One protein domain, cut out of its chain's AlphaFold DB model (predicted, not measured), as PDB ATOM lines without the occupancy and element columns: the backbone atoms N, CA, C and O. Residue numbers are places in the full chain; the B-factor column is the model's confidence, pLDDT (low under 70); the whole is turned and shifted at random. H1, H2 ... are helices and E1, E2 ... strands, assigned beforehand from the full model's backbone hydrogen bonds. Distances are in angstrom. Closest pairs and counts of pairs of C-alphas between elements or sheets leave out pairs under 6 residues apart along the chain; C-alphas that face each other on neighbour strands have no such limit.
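Overview. This is residues 29 to 156 of the 177 residues of an uncharacterized protein of Phascolarctobacterium faecium (UniProt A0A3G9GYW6). A strongly twisted sheet of six strands has the long helix H3 packed slantwise over one face of its E4, E6 and E5 side, and H2 set crosswise to H3 on that same face, where the sheet curls round it. H1 covers part of the opposite face near E2 and E3, giving three layers, helices on both faces of a sheet; small H4 lies beyond the end of E6. The printed part has 128 residues, with four named helices and six named strands in the order E1 H1 E2 E3 H2 E4 H3 E5 E6 H4, a mixed class. The sheet's order is E1 E3 E2 E4 E6 E5, antiparallel throughout. The whole is compact, with a radius of gyration of the C-alphas of 14.1 A and spans of 41 by 28 by 27 A.

Arrangement. Inner strands E4, residues 87 to 92, and E6, residues 139 to 147, are antiparallel at 147 degrees, with N 88 and O 143 2.8 A apart. Edge strand E5, residues 118 to 124, forms a hairpin with E6; N 144 and O 121 are 2.8 A apart. On the other side of E4 is E2, residues 53 to 58, with N 54 and O 91 at 2.8 A. E2 forms a hairpin with E3, residues 61 to 65, where N 63 and O 55 are 2.8 A apart. Edge strand E1, residues 32 to 36, neighbours E3, with N 36 and O 62 at 2.9 A. H3, residues 95 to 111, is on the sheet at a height of 8.3 A, over E4, E6 and E5; on the local plane it stands at 32 degrees to E6, only just slantwise to the strands. Its closest C-alphas to E5 are those of Glu 109 and Met 121, 5.3 A. H2, residues 71 to 81, touches residues 100 to 104 of H3 alone, about perpendicular at 77 degrees; the closest C-alphas, of Val 74 and Ala 101, are 6.1 A apart. H1, residues 38 to 45, is on the sheet at a height of 9.4 A, along the strands at 7 degrees to E2 on the local plane. H4, residues 151 to 154, is only just not on the sheet, with 4 pairs of C-alphas within 10 A. E1, H1, E2; E3, H2, E4; and E4, H3, E5 are split strand-helix-strand units, their same-way strands separated by another strand in the sheet, with right-handed crossovers. Every O i to N i+4 pair is within hydrogen-bond range in H1 and H3, 5 of 7 in H2; H4 is too short for such a pair.

Along the chain. E1 begins at C-alpha 32, (214.426, 200.497, 289.186). H3 spans 23.5 A, E6 26.3 A and E5 20.1 A. H4 ends at C-alpha 154, (214.454, 196.165, 255.195).

Size, cuts and confidence. The farthest C-alphas, of Asp 48 and Asp 154, are 44.0 A apart. The printed part has no cut. The link from E5 to E6, residues 125 to 138, is long. Low confidence, under 70, covers residues 29 to 34, 48, 126 to 136 and 150 to 156.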
ATOM      1  N   SER A  29     214.661 209.524 288.331       48.19
ATOM      2  CA  SER A  29     214.574 209.243 286.895       48.19
ATOM      3  C   SER A  29     215.471 208.070 286.499       48.19
ATOM      4  O   SER A  29     216.556 208.269 285.968       48.19
ATOM      5  N   ALA A  30     215.003 206.852 286.744       42.47
ATOM      6  CA  ALA A  30     215.374 205.658 286.002       42.47
ATOM      7  C   ALA A  30     214.452 204.535 286.468       42.47
ATOM      8  O   ALA A  30     214.061 204.481 287.631       42.47
ATOM      9  N   ALA A  31     214.105 203.641 285.554       49.41
ATOM     10  CA  ALA A  31     213.646 202.308 285.899       49.41
ATOM     11  C   ALA A  31     214.404 201.769 287.126       49.41
ATOM     12  O   ALA A  31     215.624 201.922 287.180       49.41
ATOM     13  N   SER A  32     213.719 201.148 288.084       54.41
ATOM     14  CA  SER A  32     214.426 200.497 289.186       54.41
ATOM     15  C   SER A  32     215.396 199.467 288.598       54.41
ATOM     16  O   SER A  32     214.979 198.625 287.803       54.41
ATOM     17  N   ASP A  33     216.674 199.509 288.987       56.53
ATOM     18  CA  ASP A  33     217.660 198.467 288.637       56.53
ATOM     19  C   ASP A  33     217.314 197.102 289.268       56.53
ATOM     20  O   ASP A  33     217.979 196.093 289.030       56.53
ATOM     21  N   LYS A  34     216.240 197.047 290.063       66.50
ATOM     22  CA  LYS A  34     215.667 195.823 290.605       66.50
ATOM     23  C   LYS A  34     214.928 195.058 289.504       66.50
ATOM     24  O   LYS A  34     213.826 195.429 289.102       66.50
ATOM     25  N   ILE A  35     215.536 193.965 289.052       76.88
ATOM     26  CA  ILE A  35     214.877 192.958 288.216       76.88
ATOM     27  C   ILE A  35     213.968 192.117 289.118       76.88
ATOM     28  O   ILE A  35     214.420 191.598 290.140       76.88
ATOM     29  N   LEU A  36     212.688 192.012 288.763       80.19
ATOM     30  CA  LEU A  36     211.705 191.194 289.475       80.19
ATOM     31  C   LEU A  36     211.411 189.893 288.724       80.19
ATOM     32  O   LEU A  36     211.431 189.861 287.493       80.19
ATOM     33  N   SER A  37     211.096 188.851 289.494       80.88
ATOM     34  CA  SER A  37     210.547 187.586 288.987       80.88
ATOM     35  C   SER A  37     209.051 187.708 288.677       80.88
ATOM     36  O   SER A  37     208.379 188.599 289.201       80.88
ATOM     37  N   GLN A  38     208.514 186.788 287.870       77.94
ATOM     38  CA  GLN A  38     207.092 186.779 287.502       77.94
ATOM     39  C   GLN A  38     206.166 186.752 288.731       77.94
ATOM     40  O   GLN A  38     205.270 187.581 288.825       77.94
ATOM     41  N   GLN A  39     206.446 185.897 289.723       79.00
ATOM     42  CA  GLN A  39     205.635 185.796 290.948       79.00
ATOM     43  C   GLN A  39     205.553 187.121 291.721       79.00
ATOM     44  O   GLN A  39     204.486 187.507 292.186       79.00
ATOM     45  N   GLN A  40     206.667 187.851 291.823       81.12
ATOM     46  CA  GLN A  40     206.691 189.153 292.497       81.12
ATOM     47  C   GLN A  40     205.908 190.213 291.724       81.12
ATOM     48  O   GLN A  40     205.286 191.085 292.325       81.12
ATOM     49  N   VAL A  41     205.966 190.172 290.392       81.81
ATOM     50  CA  VAL A  41     205.183 191.079 289.550       81.81
ATOM     51  C   VAL A  41     203.699 190.776 289.688       81.81
ATOM     52  O   VAL A  41     202.933 191.714 289.857       81.81
ATOM     53  N   ASP A  42     203.309 189.504 289.710       79.75
ATOM     54  CA  ASP A  42     201.915 189.098 289.893       79.75
ATOM     55  C   ASP A  42     201.366 189.569 291.249       79.75
ATOM     56  O   ASP A  42     200.289 190.159 291.295       79.75
ATOM     57  N   GLU A  43     202.121 189.408 292.342       81.94
ATOM     58  CA  GLU A  43     201.741 189.937 293.664       81.94
ATOM     59  C   GLU A  43     201.583 191.465 293.659       81.94
ATOM     60  O   GLU A  43     200.615 192.000 294.199       81.94
ATOM     61  N   LEU A  44     202.514 192.190 293.031       82.44
ATOM     62  CA  LEU A  44     202.452 193.652 292.967       82.44
ATOM     63  C   LEU A  44     201.328 194.151 292.059       82.44
ATOM     64  O   LEU A  44     200.735 195.194 292.323       82.44
ATOM     65  N   LEU A  45     201.038 193.426 290.985       80.19
ATOM     66  CA  LEU A  45     199.935 193.707 290.079       80.19
ATOM     67  C   LEU A  45     198.570 193.397 290.712       80.19
ATOM     68  O   LEU A  45     197.560 193.938 290.266       80.19
ATOM     69  N   GLN A  46     198.529 192.561 291.755       76.81
ATOM     70  CA  GLN A  46     197.332 192.310 292.560       76.81
ATOM     71  C   GLN A  46     197.060 193.393 293.613       76.81
ATOM     72  O   GLN A  46     195.949 193.429 294.148       76.81
ATOM     73  N   ALA A  47     198.040 194.249 293.925       73.44
ATOM     74  CA  ALA A  47     197.859 195.346 294.865       73.44
ATOM     75  C   ALA A  47     196.924 196.412 294.275       73.44
ATOM     76  O   ALA A  47     197.147 196.907 293.167       73.44
ATOM     77  N   ASP A  48     195.889 196.775 295.036       66.62
ATOM     78  CA  ASP A  48     194.976 197.847 294.652       66.62
ATOM     79  C   ASP A  48     195.751 199.184 294.576       66.62
ATOM     80  O   ASP A  48     196.649 199.446 295.380       66.62
ATOM     81  N   ASP A  49     195.427 200.012 293.578       73.94
ATOM     82  CA  ASP A  49     196.038 201.328 293.322       73.94
ATOM     83  C   ASP A  49     197.549 201.336 293.022       73.94
ATOM     84  O   ASP A  49     198.236 202.316 293.310       73.94
ATOM     85  N   ASN A  50     198.100 200.285 292.409       81.06
ATOM     86  CA  ASN A  50     199.493 200.294 291.958       81.06
ATOM     87  C   ASN A  50     199.663 201.014 290.596       81.06
ATOM     88  O   ASN A  50     199.284 200.461 289.557       81.06
ATOM     89  N   PRO A  51     200.287 202.212 290.544       82.56
ATOM     90  CA  PRO A  51     200.464 202.954 289.296       82.56
ATOM     91  C   PRO A  51     201.694 202.513 288.491       82.56
ATOM     92  O   PRO A  51     201.955 203.063 287.419       82.56
ATOM     93  N   ALA A  52     202.488 201.567 289.002       87.25
ATOM     94  CA  ALA A  52     203.724 201.144 288.365       87.25
ATOM     95  C   ALA A  52     203.468 200.382 287.054       87.25
ATOM     96  O   ALA A  52     202.441 199.726 286.853       87.25
ATOM     97  N   ALA A  53     204.451 200.456 286.162       87.38
ATOM     98  CA  ALA A  53     204.508 199.669 284.943       87.38
ATOM     99  C   ALA A  53     205.636 198.640 285.027       87.38
ATOM    100  O   ALA A  53     206.759 198.937 285.438       87.38
ATOM    101  N   TYR A  54     205.344 197.430 284.573       87.94
ATOM    102  CA  TYR A  54     206.258 196.299 284.585       87.94
ATOM    103  C   TYR A  54     206.523 195.881 283.152       87.94
ATOM    104  O   TYR A  54     205.593 195.565 282.414       87.94
ATOM    105  N   VAL A  55     207.786 195.894 282.738       88.06
ATOM    106  CA  VAL A  55     208.165 195.513 281.377       88.06
ATOM    107  C   VAL A  55     208.906 194.193 281.415       88.06
ATOM    108  O   VAL A  55     209.960 194.103 282.045       88.06
ATOM    109  N   LYS A  56     208.382 193.192 280.711       86.81
ATOM    110  CA  LYS A  56     209.055 191.909 280.518       86.81
ATOM    111  C   LYS A  56     210.215 192.092 279.539       86.81
ATOM    112  O   LYS A  56     209.987 192.440 278.379       86.81
ATOM    113  N   ILE A  57     211.443 191.907 280.019       83.12
ATOM    114  CA  ILE A  57     212.673 192.064 279.228       83.12
ATOM    115  C   ILE A  57     213.193 190.708 278.738       83.12
ATOM    116  O   ILE A  57     213.630 190.622 277.591       83.12
ATOM    117  N   ASP A  58     213.091 189.669 279.568       77.12
ATOM    118  CA  ASP A  58     213.398 188.269 279.235       77.12
ATOM    119  C   ASP A  58     212.384 187.331 279.936       77.12
ATOM    120  O   ASP A  58     211.441 187.811 280.569       77.12
ATOM    121  N   GLU A  59     212.530 186.007 279.795       71.00
ATOM    122  CA  GLU A  59     211.556 185.005 280.276       71.00
ATOM    123  C   GLU A  59     211.190 185.176 281.760       71.00
ATOM    124  O   GLU A  59     209.998 185.229 282.070       71.00
ATOM    125  N   ASP A  60     212.191 185.413 282.615       74.00
ATOM    126  CA  ASP A  60     212.044 185.544 284.075       74.00
ATOM    127  C   ASP A  60     212.454 186.924 284.620       74.00
ATOM    128  O   ASP A  60     212.674 187.091 285.821       74.00
ATOM    129  N   ALA A  61     212.594 187.926 283.746       79.38
ATOM    130  CA  ALA A  61     213.124 189.235 284.117       79.38
ATOM    131  C   ALA A  61     212.160 190.366 283.764       79.38
ATOM    132  O   ALA A  61     211.934 190.682 282.589       79.38
ATOM    133  N   TYR A  62     211.655 191.035 284.800       83.62
ATOM    134  CA  TYR A  62     210.819 192.220 284.671       83.62
ATOM    135  C   TYR A  62     211.537 193.450 285.194       83.62
ATOM    136  O   TYR A  62     212.100 193.448 286.290       83.62
ATOM    137  N   LYS A  63     211.469 194.532 284.423       86.69
ATOM    138  CA  LYS A  63     211.958 195.839 284.841       86.69
ATOM    139  C   LYS A  63     210.803 196.705 285.307       86.69
ATOM    140  O   LYS A  63     209.785 196.813 284.622       86.69
ATOM    141  N   VAL A  64     210.983 197.320 286.471       88.12
ATOM    142  CA  VAL A  64     209.950 198.128 287.117       88.12
ATOM    143  C   VAL A  64     210.148 199.591 286.784       88.12
ATOM    144  O   VAL A  64     211.232 200.154 286.963       88.12
ATOM    145  N   TYR A  65     209.065 200.213 286.358       86.38
ATOM    146  CA  TYR A  65     208.964 201.638 286.145       86.38
ATOM    147  C   TYR A  65     207.941 202.190 287.135       86.38
ATOM    148  O   TYR A  65     206.819 201.683 287.188       86.38
ATOM    149  N   PRO A  66     208.309 203.198 287.941       83.81
ATOM    150  CA  PRO A  66     207.331 203.897 288.761       83.81
ATOM    151  C   PRO A  66     206.323 204.638 287.870       83.81
ATOM    152  O   PRO A  66     206.475 204.693 286.649       83.81
ATOM    153  N   ASP A  67     205.307 205.222 288.500       85.25
ATOM    154  CA  ASP A  67     204.283 206.006 287.813       85.25
ATOM    155  C   ASP A  67     204.872 207.040 286.834       85.25
ATOM    156  O   ASP A  67     205.798 207.798 287.160       85.25
ATOM    157  N   PHE A  68     204.309 207.087 285.626       87.31
ATOM    158  CA  PHE A  68     204.740 208.008 284.588       87.31
ATOM    159  C   PHE A  68     203.972 209.320 284.696       87.31
ATOM    160  O   PHE A  68     202.812 209.418 284.312       87.31
ATOM    161  N   LYS A  69     204.667 210.378 285.114       86.31
ATOM    162  CA  LYS A  69     204.061 211.711 285.258       86.31
ATOM    163  C   LYS A  69     203.558 212.303 283.940       86.31
ATOM    164  O   LYS A  69     202.581 213.045 283.932       86.31
ATOM    165  N   ASP A  70     204.277 212.068 282.842       90.25
ATOM    166  CA  ASP A  70     204.005 212.703 281.556       90.25
ATOM    167  C   ASP A  70     204.622 211.948 280.363       90.25
ATOM    168  O   ASP A  70     205.491 211.081 280.505       90.25
ATOM    169  N   LYS A  71     204.206 212.308 279.137       90.50
ATOM    170  CA  LYS A  71     204.714 211.690 277.896       90.50
ATOM    171  C   LYS A  71     206.243 211.807 277.754       90.50
ATOM    172  O   LYS A  71     206.863 210.974 277.088       90.50
ATOM    173  N   LYS A  72     206.878 212.831 278.344       90.75
ATOM    174  CA  LYS A  72     208.341 212.993 278.329       90.75
ATOM    175  C   LYS A  72     209.025 211.965 279.228       90.75
ATOM    176  O   LYS A  72     210.037 211.410 278.794       90.75
ATOM    177  N   ALA A  73     208.480 211.701 280.419       89.38
ATOM    178  CA  ALA A  73     208.971 210.654 281.313       89.38
ATOM    179  C   ALA A  73     208.952 209.290 280.616       89.38
ATOM    180  O   ALA A  73     209.991 208.640 280.551       89.38
ATOM    181  N   VAL A  74     207.852 208.924 279.946       89.88
ATOM    182  CA  VAL A  74     207.790 207.671 279.165       89.88
ATOM    183  C   VAL A  74     208.902 207.598 278.124       89.88
ATOM    184  O   VAL A  74     209.605 206.599 278.014       89.88
ATOM    185  N   ARG A  75     209.130 208.665 277.360       89.81
ATOM    186  CA  ARG A  75     210.194 208.653 276.347       89.81
ATOM    187  C   ARG A  75     211.581 208.453 276.971       89.81
ATOM    188  O   ARG A  75     212.340 207.598 276.522       89.81
ATOM    189  N   LYS A  76     211.909 209.229 278.008       90.62
ATOM    190  CA  LYS A  76     213.251 209.250 278.609       90.62
ATOM    191  C   LYS A  76     213.536 208.023 279.476       90.62
ATOM    192  O   LYS A  76     214.661 207.537 279.467       90.62
ATOM    193  N   GLU A  77     212.550 207.569 280.237       88.62
ATOM    194  CA  GLU A  77     212.718 206.522 281.245       88.62
ATOM    195  C   GLU A  77     212.426 205.153 280.654       88.62
ATOM    196  O   GLU A  77     213.277 204.271 280.759       88.62
ATOM    197  N   LEU A  78     211.285 204.998 279.975       89.50
ATOM    198  CA  LEU A  78     210.905 203.755 279.312       89.50
ATOM    199  C   LEU A  78     211.677 203.608 277.993       89.50
ATOM    200  O   LEU A  78     212.651 202.868 277.938       89.50
ATOM    201  N   LEU A  79     211.326 204.354 276.944       89.25
ATOM    202  CA  LEU A  79     211.768 204.044 275.572       89.25
ATOM    203  C   LEU A  79     213.292 204.083 275.352       89.25
ATOM    204  O   LEU A  79     213.843 203.260 274.613       89.25
ATOM    205  N   LYS A  80     213.998 205.013 276.003       88.00
ATOM    206  CA  LYS A  80     215.462 205.114 275.886       88.00
ATOM    207  C   LYS A  80     216.182 203.876 276.439       88.00
ATOM    208  O   LYS A  80     217.169 203.442 275.856       88.00
ATOM    209  N   ASN A  81     215.669 203.288 277.519       84.69
ATOM    210  CA  ASN A  81     216.376 202.270 278.305       84.69
ATOM    211  C   ASN A  81     215.976 200.828 277.966       84.69
ATOM    212  O   ASN A  81     216.337 199.909 278.701       84.69
ATOM    213  N   LEU A  82     215.204 200.630 276.899       83.50
ATOM    214  CA  LEU A  82     214.718 199.314 276.503       83.50
ATOM    215  C   LEU A  82     215.625 198.635 275.480       83.50
ATOM    216  O   LEU A  82     216.237 199.321 274.649       83.50
ATOM    217  N   PRO A  83     215.669 197.291 275.504       82.38
ATOM    218  CA  PRO A  83     216.370 196.523 274.490       82.38
ATOM    219  C   PRO A  83     215.746 196.750 273.106       82.38
ATOM    220  O   PRO A  83     214.564 197.070 272.960       82.38
ATOM    221  N   THR A  84     216.568 196.589 272.075       84.19
ATOM    222  CA  THR A  84     216.174 196.710 270.669       84.19
ATOM    223  C   THR A  84     215.901 195.334 270.059       84.19
ATOM    224  O   THR A  84     216.345 194.315 270.586       84.19
ATOM    225  N   ASN A  85     215.182 195.291 268.933       76.25
ATOM    226  CA  ASN A  85     214.940 194.081 268.126       76.25
ATOM    227  C   ASN A  85     214.253 192.911 268.860       76.25
ATOM    228  O   ASN A  85     214.337 191.770 268.412       76.25
ATOM    229  N   LYS A  86     213.549 193.186 269.959       81.25
ATOM    230  CA  LYS A  86     212.728 192.215 270.690       81.25
ATOM    231  C   LYS A  86     211.303 192.748 270.846       81.25
ATOM    232  O   LYS A  86     211.099 193.964 270.906       81.25
ATOM    233  N   VAL A  87     210.332 191.836 270.907       82.62
ATOM    234  CA  VAL A  87     208.967 192.145 271.353       82.62
ATOM    235  C   VAL A  87     208.987 192.237 272.871       82.62
ATOM    236  O   VAL A  87     209.445 191.316 273.541       82.62
ATOM    237  N   LEU A  88     208.510 193.359 273.396       86.62
ATOM    238  CA  LEU A  88     208.429 193.636 274.822       86.62
ATOM    239  C   LEU A  88     206.970 193.747 275.228       86.62
ATOM    240  O   LEU A  88     206.146 194.248 274.463       86.62
ATOM    241  N   TYR A  89     206.675 193.321 276.449       87.12
ATOM    242  CA  TYR A  89     205.338 193.406 277.022       87.12
ATOM    243  C   TYR A  89     205.363 194.329 278.228       87.12
ATOM    244  O   TYR A  89     206.175 194.132 279.130       87.12
ATOM    245  N   LEU A  90     204.477 195.322 278.235       89.56
ATOM    246  CA  LEU A  90     204.227 196.170 279.395       89.56
ATOM    247  C   LEU A  90     202.926 195.726 280.058       89.56
ATOM    248  O   LEU A  90     201.908 195.590 279.377       89.56
ATOM    249  N   LEU A  91     202.978 195.532 281.373       87.50
ATOM    250  CA  LEU A  91     201.838 195.227 282.229       87.50
ATOM    251  C   LEU A  91     201.687 196.313 283.293       87.50
ATOM    252  O   LEU A  91     202.678 196.787 283.854       87.50
ATOM    253  N   THR A  92     200.454 196.714 283.576       87.81
ATOM    254  CA  THR A  92     200.142 197.656 284.654       87.81
ATOM    255  C   THR A  92     198.701 197.472 285.125       87.81
ATOM    256  O   THR A  92     197.824 197.121 284.335       87.81
ATOM    257  N   ALA A  93     198.456 197.724 286.410       85.56
ATOM    258  CA  ALA A  93     197.111 197.772 286.982       85.56
ATOM    259  C   ALA A  93     196.440 199.151 286.801       85.56
ATOM    260  O   ALA A  93     195.246 199.295 287.042       85.56
ATOM    261  N   SER A  94     197.188 200.173 286.363       85.06
ATOM    262  CA  SER A  94     196.694 201.545 286.207       85.06
ATOM    263  C   SER A  94     196.337 201.869 284.758       85.06
ATOM    264  O   SER A  94     197.194 201.880 283.867       85.06
ATOM    265  N   GLU A  95     195.072 202.221 284.522       86.06
ATOM    266  CA  GLU A  95     194.582 202.671 283.213       86.06
ATOM    267  C   GLU A  95     195.288 203.953 282.741       86.06
ATOM    268  O   GLU A  95     195.553 204.131 281.548       86.06
ATOM    269  N   GLN A  96     195.635 204.843 283.675       88.12
ATOM    270  CA  GLN A  96     196.322 206.098 283.362       88.12
ATOM    271  C   GLN A  96     197.738 205.831 282.849       88.12
ATOM    272  O   GLN A  96     198.110 206.314 281.776       88.12
ATOM    273  N   THR A  97     198.496 205.003 283.574       88.88
ATOM    274  CA  THR A  97     199.858 204.593 283.208       88.88
ATOM    275  C   THR A  97     199.852 203.870 281.864       88.88
ATOM    276  O   THR A  97     200.681 204.157 280.995       88.88
ATOM    277  N   PHE A  98     198.871 202.984 281.658       89.50
ATOM    278  CA  PHE A  98     198.667 202.290 280.393       89.50
ATOM    279  C   PHE A  98     198.419 203.261 279.241       89.50
ATOM    280  O   PHE A  98     199.147 203.231 278.250       89.50
ATOM    281  N   THR A  99     197.418 204.132 279.371       90.75
ATOM    282  CA  THR A  99     197.007 205.062 278.311       90.75
ATOM    283  C   THR A  99     198.161 205.972 277.922       90.75
ATOM    284  O   THR A  99     198.457 206.142 276.742       90.75
ATOM    285  N   LEU A 100     198.874 206.501 278.914       92.56
ATOM    286  CA  LEU A 100     199.980 207.417 278.695       92.56
ATOM    287  C   LEU A 100     201.156 206.730 277.982       92.56
ATOM    288  O   LEU A 100     201.693 207.285 277.019       92.56
ATOM    289  N   ALA A 101     201.534 205.518 278.399       91.62
ATOM    290  CA  ALA A 101     202.592 204.752 277.745       91.62
ATOM    291  C   ALA A 101     202.192 204.301 276.328       91.62
ATOM    292  O   ALA A 101     202.966 204.467 275.378       91.62
ATOM    293  N   PHE A 102     200.972 203.788 276.173       91.12
ATOM    294  CA  PHE A 102     200.442 203.299 274.905       91.12
ATOM    295  C   PHE A 102     200.313 204.420 273.868       91.12
ATOM    296  O   PHE A 102     200.773 204.262 272.735       91.12
ATOM    297  N   ASP A 103     199.782 205.581 274.255       92.69
ATOM    298  CA  ASP A 103     199.659 206.742 273.374       92.69
ATOM    299  C   ASP A 103     201.014 207.200 272.846       92.69
ATOM    300  O   ASP A 103     201.145 207.491 271.662       92.69
ATOM    301  N   VAL A 104     202.051 207.233 273.689       93.00
ATOM    302  CA  VAL A 104     203.396 207.619 273.240       93.00
ATOM    303  C   VAL A 104     203.918 206.660 272.170       93.00
ATOM    304  O   VAL A 104     204.492 207.118 271.179       93.00
ATOM    305  N   VAL A 105     203.713 205.351 272.344       91.69
ATOM    306  CA  VAL A 105     204.122 204.340 271.359       91.69
ATOM    307  C   VAL A 105     203.319 204.492 270.064       91.69
ATOM    308  O   VAL A 105     203.916 204.562 268.987       91.69
ATOM    309  N   LYS A 106     201.989 204.624 270.140       90.62
ATOM    310  CA  LYS A 106     201.133 204.792 268.953       90.62
ATOM    311  C   LYS A 106     201.367 206.120 268.233       90.62
ATOM    312  O   LYS A 106     201.303 206.143 267.005       90.62
ATOM    313  N   ASP A 107     201.661 207.201 268.949       90.88
ATOM    314  CA  ASP A 107     202.012 208.505 268.372       90.88
ATOM    315  C   ASP A 107     203.318 208.409 267.561       90.88
ATOM    316  O   ASP A 107     203.416 208.945 266.451       90.88
ATOM    317  N   LEU A 108     204.327 207.703 268.084       89.44
ATOM    318  CA  LEU A 108     205.593 207.463 267.381       89.44
ATOM    319  C   LEU A 108     205.403 206.565 266.152       89.44
ATOM    320  O   LEU A 108     205.939 206.875 265.089       89.44
ATOM    321  N   GLU A 109     204.590 205.516 266.269       87.25
ATOM    322  CA  GLU A 109     204.263 204.620 265.158       87.25
ATOM    323  C   GLU A 109     203.535 205.361 264.026       87.25
ATOM    324  O   GLU A 109     203.980 205.331 262.879       87.25
ATOM    325  N   LYS A 110     202.458 206.092 264.348       87.44
ATOM    326  CA  LYS A 110     201.661 206.853 263.367       87.44
ATOM    327  C   LYS A 110     202.464 207.959 262.694       87.44
ATOM    328  O   LYS A 110     202.306 208.195 261.501       87.44
ATOM    329  N   SER A 111     203.301 208.664 263.457       85.31
ATOM    330  CA  SER A 111     204.101 209.765 262.913       85.31
ATOM    331  C   SER A 111     205.295 209.291 262.083       85.31
ATOM    332  O   SER A 111     205.884 210.095 261.361       85.31
ATOM    333  N   GLY A 112     205.705 208.023 262.219       80.88
ATOM    334  CA  GLY A 112     206.914 207.482 261.595       80.88
ATOM    335  C   GLY A 112     208.213 208.154 262.065       80.88
ATOM    336  O   GLY A 112     209.282 207.892 261.498       80.88
ATOM    337  N   ARG A 113     208.133 209.032 263.078       86.94
ATOM    338  CA  ARG A 113     209.271 209.766 263.631       86.94
ATOM    339  C   ARG A 113     210.169 208.815 264.402       86.94
ATOM    340  O   ARG A 113     209.709 207.942 265.132       86.94
ATOM    341  N   LEU A 114     211.471 209.033 264.265       87.94
ATOM    342  CA  LEU A 114     212.454 208.320 265.066       87.94
ATOM    343  C   LEU A 114     212.531 208.944 266.456       87.94
ATOM    344  O   LEU A 114     212.554 210.167 266.599       87.94
ATOM    345  N   TYR A 115     212.633 208.093 267.468       89.06
ATOM    346  CA  TYR A 115     213.050 208.483 268.806       89.06
ATOM    347  C   TYR A 115     214.222 207.595 269.217       89.06
ATOM    348  O   TYR A 115     214.171 206.385 269.019       89.06
ATOM    349  N   ASP A 116     215.297 208.186 269.738       89.12
ATOM    350  CA  ASP A 116     216.528 207.444 270.058       89.12
ATOM    351  C   ASP A 116     217.038 206.606 268.862       89.12
ATOM    352  O   ASP A 116     217.285 205.404 268.957       89.12
ATOM    353  N   ASN A 117     217.060 207.229 267.675       88.19
ATOM    354  CA  ASN A 117     217.400 206.600 266.390       88.19
ATOM    355  C   ASN A 117     216.626 205.305 266.071       88.19
ATOM    356  O   ASN A 117     217.073 204.502 265.253       88.19
ATOM    357  N   SER A 118     215.450 205.120 266.673       87.56
ATOM    358  CA  SER A 118     214.643 203.907 266.556       87.56
ATOM    359  C   SER A 118     213.197 204.232 266.176       87.56
ATOM    360  O   SER A 118     212.660 205.281 266.548       87.56
ATOM    361  N   ARG A 119     212.555 203.336 265.422       87.38
ATOM    362  CA  ARG A 119     211.098 203.291 265.246       87.38
ATOM    363  C   ARG A 119     210.467 202.466 266.355       87.38
ATOM    364  O   ARG A 119     211.085 201.544 266.883       87.38
ATOM    365  N   TYR A 120     209.220 202.798 266.655       86.50
ATOM    366  CA  TYR A 120     208.410 202.082 267.624       86.50
ATOM    367  C   TYR A 120     207.152 201.572 266.940       86.50
ATOM    368  O   TYR A 120     206.577 202.260 266.095       86.50
ATOM    369  N   MET A 121     206.761 200.358 267.297       85.31
ATOM    370  CA  MET A 121     205.524 199.714 266.867       85.31
ATOM    371  C   MET A 121     204.916 199.027 268.075       85.31
ATOM    372  O   MET A 121     205.660 198.497 268.900       85.31
ATOM    373  N   GLY A 122     203.595 199.026 268.184       84.88
ATOM    374  CA  GLY A 122     202.930 198.320 269.270       84.88
ATOM    375  C   GLY A 122     201.434 198.159 269.069       84.88
ATOM    376  O   GLY A 122     200.784 198.873 268.292       84.88
ATOM    377  N   GLY A 123     200.879 197.211 269.807       83.69
ATOM    378  CA  GLY A 123     199.466 196.874 269.785       83.69
ATOM    379  C   GLY A 123     198.977 196.558 271.186       83.69
ATOM    380  O   GLY A 123     199.741 196.073 272.020       83.69
ATOM    381  N   LYS A 124     197.695 196.848 271.439       81.94
ATOM    382  CA  LYS A 124     197.034 196.317 272.630       81.94
ATOM    383  C   LYS A 124     197.127 194.800 272.582       81.94
ATOM    384  O   LYS A 124     197.023 194.213 271.502       81.94
ATOM    385  N   ASP A 125     197.394 194.213 273.734       70.81
ATOM    386  CA  ASP A 125     197.377 192.773 273.872       70.81
ATOM    387  C   ASP A 125     196.154 192.409 274.695       70.81
ATOM    388  O   ASP A 125     196.145 192.587 275.909       70.81
ATOM    389  N   ASP A 126     195.118 191.952 273.998       64.38
ATOM    390  CA  ASP A 126     193.880 191.476 274.614       64.38
ATOM    391  C   ASP A 126     194.007 189.996 275.044       64.38
ATOM    392  O   ASP A 126     193.022 189.378 275.439       64.38
ATOM    393  N   SER A 127     195.208 189.410 274.930       56.28
ATOM    394  CA  SER A 127     195.503 188.024 275.305       56.28
ATOM    395  C   SER A 127     196.054 187.947 276.734       56.28
ATOM    396  O   SER A 127     196.910 188.749 277.110       56.28
ATOM    397  N   ASP A 128     195.701 186.890 277.472       51.19
ATOM    398  CA  ASP A 128     196.206 186.571 278.829       51.19
ATOM    399  C   ASP A 128     197.723 186.266 278.894       51.19
ATOM    400  O   ASP A 128     198.259 185.816 279.908       51.19
ATOM    401  N   ALA A 129     198.454 186.459 277.792       43.94
ATOM    402  CA  ALA A 129     199.850 186.074 277.674       43.94
ATOM    403  C   ALA A 129     200.700 186.773 278.755       43.94
ATOM    404  O   ALA A 129     200.751 187.993 278.829       43.94
ATOM    405  N   GLY A 130     201.408 186.020 279.593       48.44
ATOM    406  CA  GLY A 130     202.293 186.583 280.623       48.44
ATOM    407  C   GLY A 130     201.600 187.083 281.895       48.44
ATOM    408  O   GLY A 130     202.251 187.773 282.674       48.44
ATOM    409  N   ALA A 131     200.326 186.735 282.093       51.06
ATOM    410  CA  ALA A 131     199.539 187.019 283.287       51.06
ATOM    411  C   ALA A 131     198.752 185.757 283.690       51.06
ATOM    412  O   ALA A 131     197.529 185.731 283.636       51.06
ATOM    413  N   GLU A 132     199.450 184.679 284.061       50.66
ATOM    414  CA  GLU A 132     198.823 183.361 284.275       50.66
ATOM    415  C   GLU A 132     197.848 183.295 285.471       50.66
ATOM    416  O   GLU A 132     197.213 182.265 285.659       50.66
ATOM    417  N   ASN A 133     197.680 184.360 286.268       50.84
ATOM    418  CA  ASN A 133     196.812 184.343 287.456       50.84
ATOM    419  C   ASN A 133     196.243 185.711 287.887       50.84
ATOM    420  O   ASN A 133     196.007 185.918 289.079       50.84
ATOM    421  N   ILE A 134     196.039 186.675 286.981       55.44
ATOM    422  CA  ILE A 134     195.749 188.054 287.413       55.44
ATOM    423  C   ILE A 134     194.279 188.480 287.250       55.44
ATOM    424  O   ILE A 134     193.611 188.117 286.288       55.44
ATOM    425  N   LYS A 135     193.760 189.231 288.242       52.31
ATOM    426  CA  LYS A 135     192.407 189.829 288.259       52.31
ATOM    427  C   LYS A 135     192.105 190.538 286.926       52.31
ATOM    428  O   LYS A 135     192.989 191.142 286.330       52.31
ATOM    429  N   ALA A 136     190.827 190.565 286.546       58.00
ATOM    430  CA  ALA A 136     190.282 191.050 285.268       58.00
ATOM    431  C   ALA A 136     190.612 192.505 284.832       58.00
ATOM    432  O   ALA A 136     190.136 192.932 283.785       58.00
ATOM    433  N   ASN A 137     191.406 193.270 285.589       70.44
ATOM    434  CA  ASN A 137     191.655 194.701 285.363       70.44
ATOM    435  C   ASN A 137     193.138 195.030 285.115       70.44
ATOM    436  O   ASN A 137     193.611 196.090 285.514       70.44
ATOM    437  N   ILE A 138     193.890 194.129 284.482       78.56
ATOM    438  CA  ILE A 138     195.270 194.427 284.080       78.56
ATOM    439  C   ILE A 138     195.319 194.860 282.637       78.56
ATOM    440  O   ILE A 138     194.834 194.179 281.737       78.56
ATOM    441  N   HIS A 139     195.965 195.996 282.420       84.25
ATOM    442  CA  HIS A 139     196.176 196.526 281.095       84.25
ATOM    443  C   HIS A 139     197.527 196.069 280.560       84.25
ATOM    444  O   HIS A 139     198.573 196.260 281.192       84.25
ATOM    445  N   LYS A 140     197.497 195.490 279.359       84.69
ATOM    446  CA  LYS A 140     198.670 194.945 278.692       84.69
ATOM    447  C   LYS A 140     198.787 195.461 277.265       84.69
ATOM    448  O   LYS A 140     197.808 195.581 276.527       84.69
ATOM    449  N   PHE A 141     200.009 195.767 276.855       86.94
ATOM    450  CA  PHE A 141     200.311 195.963 275.443       86.94
ATOM    451  C   PHE A 141     201.702 195.444 275.105       86.94
ATOM    452  O   PHE A 141     202.600 195.401 275.952       86.94
ATOM    453  N   TRP A 142     201.872 195.059 273.846       88.19
ATOM    454  CA  TRP A 142     203.167 194.698 273.297       88.19
ATOM    455  C   TRP A 142     203.721 195.851 272.472       88.19
ATOM    456  O   TRP A 142     202.978 196.619 271.848       88.19
ATOM    457  N   PHE A 143     205.039 195.975 272.447       88.12
ATOM    458  CA  PHE A 143     205.712 196.959 271.618       88.12
ATOM    459  C   PHE A 143     207.146 196.544 271.293       88.12
ATOM    460  O   PHE A 143     207.735 195.682 271.939       88.12
ATOM    461  N   MET A 144     207.709 197.158 270.258       88.00
ATOM    462  CA  MET A 144     209.053 196.892 269.761       88.00
ATOM    463  C   MET A 144     209.817 198.194 269.556       88.00
ATOM    464  O   MET A 144     209.261 199.176 269.060       88.00
ATOM    465  N   LYS A 145     211.114 198.164 269.873       89.12
ATOM    466  CA  LYS A 145     212.086 199.208 269.530       89.12
ATOM    467  C   LYS A 145     212.978 198.704 268.398       89.12
ATOM    468  O   LYS A 145     213.782 197.793 268.590       89.12
ATOM    469  N   ILE A 146     212.833 199.298 267.220       86.19
ATOM    470  CA  ILE A 146     213.517 198.877 265.994       86.19
ATOM    471  C   ILE A 146     214.565 199.951 265.653       86.19
ATOM    472  O   ILE A 146     214.173 201.072 265.325       86.19
ATOM    473  N   PRO A 147     215.876 199.673 265.740       85.50
ATOM    474  CA  PRO A 147     216.931 200.648 265.498       85.50
ATOM    475  C   PRO A 147     217.151 200.867 264.001       85.50
ATOM    476  O   PRO A 147     217.134 199.920 263.212       85.50
ATOM    477  N   ARG A 148     217.376 202.122 263.601       79.12
ATOM    478  CA  ARG A 148     217.573 202.503 262.196       79.12
ATOM    479  C   ARG A 148     218.666 201.664 261.533       79.12
ATOM    480  O   ARG A 148     219.806 201.680 261.980       79.12
ATOM    481  N   GLY A 149     218.304 200.991 260.441       70.81
ATOM    482  CA  GLY A 149     219.215 200.139 259.673       70.81
ATOM    483  C   GLY A 149     219.289 198.682 260.141       70.81
ATOM    484  O   GLY A 149     220.118 197.943 259.625       70.81
ATOM    485  N   SER A 150     218.455 198.236 261.092       66.56
ATOM    486  CA  SER A 150     218.315 196.794 261.360       66.56
ATOM    487  C   SER A 150     217.719 196.076 260.148       66.56
ATOM    488  O   SER A 150     216.876 196.659 259.486       66.56
ATOM    489  N   THR A 151     218.010 194.799 259.911       59.59
ATOM    490  CA  THR A 151     217.362 194.010 258.835       59.59
ATOM    491  C   THR A 151     215.836 193.933 258.972       59.59
ATOM    492  O   THR A 151     215.125 193.869 257.976       59.59
ATOM    493  N   VAL A 152     215.315 194.091 260.195       58.12
ATOM    494  CA  VAL A 152     213.882 194.285 260.484       58.12
ATOM    495  C   VAL A 152     213.309 195.558 259.812       58.12
ATOM    496  O   VAL A 152     212.109 195.620 259.558       58.12
ATOM    497  N   TYR A 153     214.141 196.565 259.482       52.19
ATOM    498  CA  TYR A 153     213.759 197.730 258.655       52.19
ATOM    499  C   TYR A 153     213.548 197.355 257.182       52.19
ATOM    500  O   TYR A 153     212.685 197.966 256.553       52.19
ATOM    501  N   ASP A 154     214.346 196.426 256.641       43.38
ATOM    502  CA  ASP A 154     214.454 196.165 255.195       43.38
ATOM    503  C   ASP A 154     213.559 195.020 254.719       43.38
ATOM    504  O   ASP A 154     212.972 195.122 253.644       43.38
ATOM    505  N   ASP A 155     213.336 193.992 255.544       46.25
ATOM    506  CA  ASP A 155     212.441 192.874 255.198       46.25
ATOM    507  C   ASP A 155     210.956 193.261 255.188       46.25
ATOM    508  O   ASP A 155     210.075 192.407 255.061       46.25
ATOM    509  N   GLY A 156     210.664 194.560 255.340       44.47
ATOM    510  CA  GLY A 156     209.316 195.093 255.360       44.47
ATOM    511  C   GLY A 156     208.448 194.280 256.300       44.47
ATOM    512  O   GLY A 156     207.331 193.956 255.897       44.47
TER     513      GLY A 156